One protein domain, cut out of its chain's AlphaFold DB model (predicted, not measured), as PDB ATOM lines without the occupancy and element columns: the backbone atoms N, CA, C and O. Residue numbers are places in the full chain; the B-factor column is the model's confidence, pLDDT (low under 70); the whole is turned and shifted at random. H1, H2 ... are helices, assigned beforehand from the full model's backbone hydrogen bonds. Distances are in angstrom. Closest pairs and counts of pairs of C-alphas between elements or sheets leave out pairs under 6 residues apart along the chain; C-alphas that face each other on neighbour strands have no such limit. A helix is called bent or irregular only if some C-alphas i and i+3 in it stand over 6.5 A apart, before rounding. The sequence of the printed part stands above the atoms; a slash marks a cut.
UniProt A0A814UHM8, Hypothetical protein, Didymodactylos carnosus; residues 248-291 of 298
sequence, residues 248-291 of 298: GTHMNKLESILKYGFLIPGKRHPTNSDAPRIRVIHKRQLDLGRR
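AT A GLANCE: This is residues 248 to 291 of the 298 residues of the protein "Hypothetical protein" of Didymodactylos carnosus (UniProt A0A814UHM8). A short helix, H1, and a long looping stretch that winds forth and back, residues 261 to 281, make a small body, from which residues 282 to 291, with the second helix H2, stick out as an arm at one end. The arm makes much of the length, and the two helices stay apart. The printed part has 44 residues with two named helices, H1 then H2, and no named strand; the class is all helix, though under half of the residues, 19 of 44, are in named elements. The whole is loose, with a radius of gyration of the C-alphas of 12.7 A, and elongated, spanning 37 by 22 by 15 A.

IN THESE COORDINATES: The printed part begins at Gly 248, C-alpha (218.300, 134.181, 275.055). H1, residues 251 to 260, begins at C-alpha (213.428, 132.809, 283.354) and is 15.1 A long. It is irregular: C-alphas 252 and 255 are 7.0 A apart. Residues 261 to 282 hold no named element. H2, residues 283 to 291, is 13.4 A long and ends at C-alpha (234.383, 117.607, 289.345).

HOW THE PARTS SIT: H1 and H2 are apart, joined by a long link of 22 residues. Residues 282 to 291, of which 283 to 291 belong to H2, stand free. Of the O i to N i+4 pairs, 4 of 6 in H1 and 3 of 5 in H2 are within hydrogen-bond range.

THE WHOLE: The C-alphas farthest apart, those of Thr 271 and Arg 291, are 39.0 A apart. Without the free stretch, the body of 34 residues spans 23 by 22 by 12 A. The printed part has no cut. Its mean pLDDT is 73.6; residues 270 to 271 and 281 to 291 are under 70.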
ATOM      1  N   GLY A 248     218.801 135.286 274.245       84.50
ATOM      2  CA  GLY A 248     218.300 134.181 275.055       84.50
ATOM      3  C   GLY A 248     218.685 134.366 276.522       84.50
ATOM      4  O   GLY A 248     219.827 134.704 276.831       84.50
ATOM      5  N   THR A 249     217.737 134.154 277.433       85.50
ATOM      6  CA  THR A 249     217.979 134.251 278.876       85.50
ATOM      7  C   THR A 249     217.160 133.223 279.644       85.50
ATOM      8  O   THR A 249     216.135 132.745 279.164       85.50
ATOM      9  N   HIS A 250     217.607 132.889 280.853       84.25
ATOM     10  CA  HIS A 250     216.844 132.036 281.759       84.25
ATOM     11  C   HIS A 250     215.721 132.833 282.432       84.25
ATOM     12  O   HIS A 250     215.899 134.005 282.774       84.25
ATOM     13  N   MET A 251     214.590 132.177 282.710       81.00
ATOM     14  CA  MET A 251     213.428 132.809 283.354       81.00
ATOM     15  C   MET A 251     213.778 133.493 284.682       81.00
ATOM     16  O   MET A 251     213.330 134.607 284.941       81.00
ATOM     17  N   ASN A 252     214.670 132.899 285.480       85.12
ATOM     18  CA  ASN A 252     215.126 133.471 286.752       85.12
ATOM     19  C   ASN A 252     215.978 134.753 286.616       85.12
ATOM     20  O   ASN A 252     216.289 135.391 287.622       85.12
ATOM     21  N   LYS A 253     216.402 135.135 285.403       83.50
ATOM     22  CA  LYS A 253     217.131 136.388 285.127       83.50
ATOM     23  C   LYS A 253     216.261 137.451 284.467       83.50
ATOM     24  O   LYS A 253     216.656 138.618 284.462       83.50
ATOM     25  N   LEU A 254     215.089 137.073 283.957       84.75
ATOM     26  CA  LEU A 254     214.211 137.960 283.201       84.75
ATOM     27  C   LEU A 254     213.809 139.196 284.013       84.75
ATOM     28  O   LEU A 254     213.973 140.318 283.541       84.75
ATOM     29  N   GLU A 255     213.365 139.010 285.256       85.69
ATOM     30  CA  GLU A 255     212.934 140.117 286.121       85.69
ATOM     31  C   GLU A 255     214.060 141.136 286.360       85.69
ATOM     32  O   GLU A 255     213.852 142.346 286.257       85.69
ATOM     33  N   SER A 256     215.288 140.658 286.584       85.56
ATOM     34  CA  SER A 256     216.456 141.530 286.741       85.56
ATOM     35  C   SER A 256     216.717 142.362 285.483       85.56
ATOM     36  O   SER A 256     217.053 143.541 285.597       85.56
ATOM     37  N   ILE A 257     216.571 141.775 284.292       84.94
ATOM     38  CA  ILE A 257     216.760 142.491 283.022       84.94
ATOM     39  C   ILE A 257     215.655 143.537 282.831       84.94
ATOM     40  O   ILE A 257     215.946 144.664 282.437       84.94
ATOM     41  N   LEU A 258     214.401 143.216 283.154       84.31
ATOM     42  CA  LEU A 258     213.280 144.157 283.027       84.31
ATOM     43  C   LEU A 258     213.373 145.328 284.014       84.31
ATOM     44  O   LEU A 258     213.022 146.464 283.672       84.31
ATOM     45  N   LYS A 259     213.876 145.065 285.224       83.88
ATOM     46  CA  LYS A 259     214.003 146.062 286.291       83.88
ATOM     47  C   LYS A 259     215.227 146.960 286.122       83.88
ATOM     48  O   LYS A 259     215.126 148.172 286.309       83.88
ATOM     49  N   TYR A 260     216.370 146.380 285.759       83.62
ATOM     50  CA  TYR A 260     217.662 147.074 285.778       83.62
ATOM     51  C   TYR A 260     218.310 147.231 284.397       83.62
ATOM     52  O   TYR A 260     219.247 148.011 284.257       83.62
ATOM     53  N   GLY A 261     217.820 146.533 283.373       84.31
ATOM     54  CA  GLY A 261     218.492 146.400 282.083       84.31
ATOM     55  C   GLY A 261     219.594 145.334 282.097       84.31
ATOM     56  O   GLY A 261     219.747 144.563 283.045       84.31
ATOM     57  N   PHE A 262     220.384 145.284 281.024       84.00
ATOM     58  CA  PHE A 262     221.517 144.362 280.924       84.00
ATOM     59  C   PHE A 262     222.655 144.772 281.865       84.00
ATOM     60  O   PHE A 262     223.289 145.816 281.692       84.00
ATOM     61  N   LEU A 263     222.931 143.922 282.853       83.62
ATOM     62  CA  LEU A 263     224.009 144.116 283.819       83.62
ATOM     63  C   LEU A 263     225.334 143.570 283.271       83.62
ATOM     64  O   LEU A 263     225.394 142.460 282.749       83.62
ATOM     65  N   ILE A 264     226.416 144.339 283.422       77.75
ATOM     66  CA  ILE A 264     227.762 143.933 282.995       77.75
ATOM     67  C   ILE A 264     228.524 143.387 284.213       77.75
ATOM     68  O   ILE A 264     228.706 144.135 285.178       77.75
ATOM     69  N   PRO A 265     229.020 142.133 284.185       77.50
ATOM     70  CA  PRO A 265     229.775 141.554 285.293       77.50
ATOM     71  C   PRO A 265     230.941 142.432 285.766       77.50
ATOM     72  O   PRO A 265     231.651 143.045 284.967       77.50
ATOM     73  N   GLY A 266     231.133 142.507 287.085       73.69
ATOM     74  CA  GLY A 266     232.209 143.264 287.735       73.69
ATOM     75  C   GLY A 266     232.003 144.781 287.793       73.69
ATOM     76  O   GLY A 266     232.627 145.447 288.632       73.69
ATOM     77  N   LYS A 267     231.098 145.334 286.979       74.88
ATOM     78  CA  LYS A 267     230.789 146.766 286.945       74.88
ATOM     79  C   LYS A 267     229.551 147.063 287.785       74.88
ATOM     80  O   LYS A 267     228.584 146.306 287.780       74.88
ATOM     81  N   ARG A 268     229.577 148.184 288.512       74.88
ATOM     82  CA  ARG A 268     228.338 148.764 289.042       74.88
ATOM     83  C   ARG A 268     227.496 149.231 287.859       74.88
ATOM     84  O   ARG A 268     228.052 149.690 286.857       74.88
ATOM     85  N   HIS A 269     226.179 149.095 287.966       71.94
ATOM     86  CA  HIS A 269     225.303 149.628 286.937       71.94
ATOM     87  C   HIS A 269     225.545 151.143 286.841       71.94
ATOM     88  O   HIS A 269     225.562 151.816 287.872       71.94
ATOM     89  N   PRO A 270     225.786 151.698 285.639       67.12
ATOM     90  CA  PRO A 270     226.297 153.063 285.499       67.12
ATOM     91  C   PRO A 270     225.322 154.123 286.007       67.12
ATOM     92  O   PRO A 270     225.714 155.266 286.213       67.12
ATOM     93  N   THR A 271     224.047 153.767 286.150       64.69
ATOM     94  CA  THR A 271     222.991 154.740 286.407       64.69
ATOM     95  C   THR A 271     222.008 154.309 287.505       64.69
ATOM     96  O   THR A 271     221.212 155.135 287.928       64.69
ATOM     97  N   ASN A 272     222.075 153.068 288.007       73.75
ATOM     98  CA  ASN A 272     221.160 152.553 289.038       73.75
ATOM     99  C   ASN A 272     221.978 151.986 290.204       73.75
ATOM    100  O   ASN A 272     222.621 150.948 290.047       73.75
ATOM    101  N   SER A 273     221.981 152.679 291.341       79.06
ATOM    102  CA  SER A 273     222.692 152.257 292.556       79.06
ATOM    103  C   SER A 273     222.164 150.949 293.137       79.06
ATOM    104  O   SER A 273     222.934 150.209 293.744       79.06
ATOM    105  N   ASP A 274     220.890 150.648 292.897       80.12
ATOM    106  CA  ASP A 274     220.157 149.546 293.525       80.12
ATOM    107  C   ASP A 274     220.276 148.249 292.714       80.12
ATOM    108  O   ASP A 274     219.780 147.195 293.112       80.12
ATOM    109  N   ALA A 275     220.916 148.312 291.543       79.75
ATOM    110  CA  ALA A 275     221.172 147.141 290.726       79.75
ATOM    111  C   ALA A 275     222.242 146.250 291.387       79.75
ATOM    112  O   ALA A 275     223.328 146.737 291.733       79.75
ATOM    113  N   PRO A 276     222.000 144.933 291.515       79.19
ATOM    114  CA  PRO A 276     222.945 144.032 292.156       79.19
ATOM    115  C   PRO A 276     224.267 143.989 291.384       79.19
ATOM    116  O   PRO A 276     224.306 143.871 290.156       79.19
ATOM    117  N   ARG A 277     225.388 144.050 292.111       79.50
ATOM    118  CA  ARG A 277     226.711 143.896 291.503       79.50
ATOM    119  C   ARG A 277     226.939 142.424 291.186       79.50
ATOM    120  O   ARG A 277     227.210 141.624 292.078       79.50
ATOM    121  N   ILE A 278     226.880 142.078 289.903       75.81
ATOM    122  CA  ILE A 278     227.224 140.729 289.454       75.81
ATOM    123  C   ILE A 278     228.720 140.518 289.696       75.81
ATOM    124  O   ILE A 278     229.563 141.197 289.097       75.81
ATOM    125  N   ARG A 279     229.054 139.598 290.604       73.81
ATOM    126  CA  ARG A 279     230.441 139.190 290.847       73.81
ATOM    127  C   ARG A 279     230.973 138.504 289.591       73.81
ATOM    128  O   ARG A 279     230.270 137.716 288.964       73.81
ATOM    129  N   VAL A 280     232.210 138.819 289.213       72.25
ATOM    130  CA  VAL A 280     232.899 138.073 288.158       72.25
ATOM    131  C   VAL A 280     233.170 136.687 288.726       72.25
ATOM    132  O   VAL A 280     234.004 136.543 289.614       72.25
ATOM    133  N   ILE A 281     232.438 135.676 288.261       63.72
ATOM    134  CA  ILE A 281     232.763 134.294 288.602       63.72
ATOM    135  C   ILE A 281     234.042 133.964 287.832       63.72
ATOM    136  O   ILE A 281     234.043 133.904 286.601       63.72
ATOM    137  N   HIS A 282     235.161 133.818 288.541       63.91
ATOM    138  CA  HIS A 282     236.392 133.341 287.924       63.91
ATOM    139  C   HIS A 282     236.166 131.904 287.447       63.91
ATOM    140  O   HIS A 282     235.818 131.040 288.248       63.91
ATOM    141  N   LYS A 283     236.383 131.645 286.148       56.28
ATOM    142  CA  LYS A 283     236.141 130.341 285.500       56.28
ATOM    143  C   LYS A 283     236.709 129.139 286.278       56.28
ATOM    144  O   LYS A 283     236.076 128.095 286.289       56.28
ATOM    145  N   ARG A 284     237.818 129.308 287.015       57.00
ATOM    146  CA  ARG A 284     238.407 128.256 287.871       57.00
ATOM    147  C   ARG A 284     237.464 127.702 288.950       57.00
ATOM    148  O   ARG A 284     237.624 126.553 289.332       57.00
ATOM    149  N   GLN A 285     236.489 128.473 289.436       52.28
ATOM    150  CA  GLN A 285     235.527 127.980 290.434       52.28
ATOM    151  C   GLN A 285     234.400 127.131 289.826       52.28
ATOM    152  O   GLN A 285     233.851 126.283 290.521       52.28
ATOM    153  N   LEU A 286     234.079 127.307 288.539       54.09
ATOM    154  CA  LEU A 286     233.062 126.496 287.853       54.09
ATOM    155  C   LEU A 286     233.567 125.074 287.553       54.09
ATOM    156  O   LEU A 286     232.798 124.123 287.669       54.09
ATOM    157  N   ASP A 287     234.859 124.921 287.249       51.94
ATOM    158  CA  ASP A 287     235.459 123.605 286.981       51.94
ATOM    159  C   ASP A 287     235.628 122.757 288.253       51.94
ATOM    160  O   ASP A 287     235.523 121.532 288.198       51.94
ATOM    161  N   LEU A 288     235.828 123.389 289.416       53.72
ATOM    162  CA  LEU A 288     235.927 122.690 290.705       53.72
ATOM    163  C   LEU A 288     234.569 122.189 291.221       53.72
ATOM    164  O   LEU A 288     234.525 121.173 291.909       53.72
ATOM    165  N   GLY A 289     233.467 122.863 290.869       52.84
ATOM    166  CA  GLY A 289     232.113 122.406 291.200       52.84
ATOM    167  C   GLY A 289     231.679 121.193 290.375       52.84
ATOM    168  O   GLY A 289     231.124 120.250 290.924       52.84
ATOM    169  N   ARG A 290     232.008 121.164 289.074       52.62
ATOM    170  CA  ARG A 290     231.643 120.041 288.188       52.62
ATOM    171  C   ARG A 290     232.412 118.750 288.447       52.62
ATOM    172  O   ARG A 290     231.917 117.688 288.094       52.62
ATOM    173  N   ARG A 291     233.618 118.821 289.019       53.59
ATOM    174  CA  ARG A 291     234.383 117.607 289.345       53.59
ATOM    175  C   ARG A 291     233.833 116.866 290.563       53.59
ATOM    176  O   ARG A 291     233.969 115.659 290.612       53.59
TER     177      ARG A 291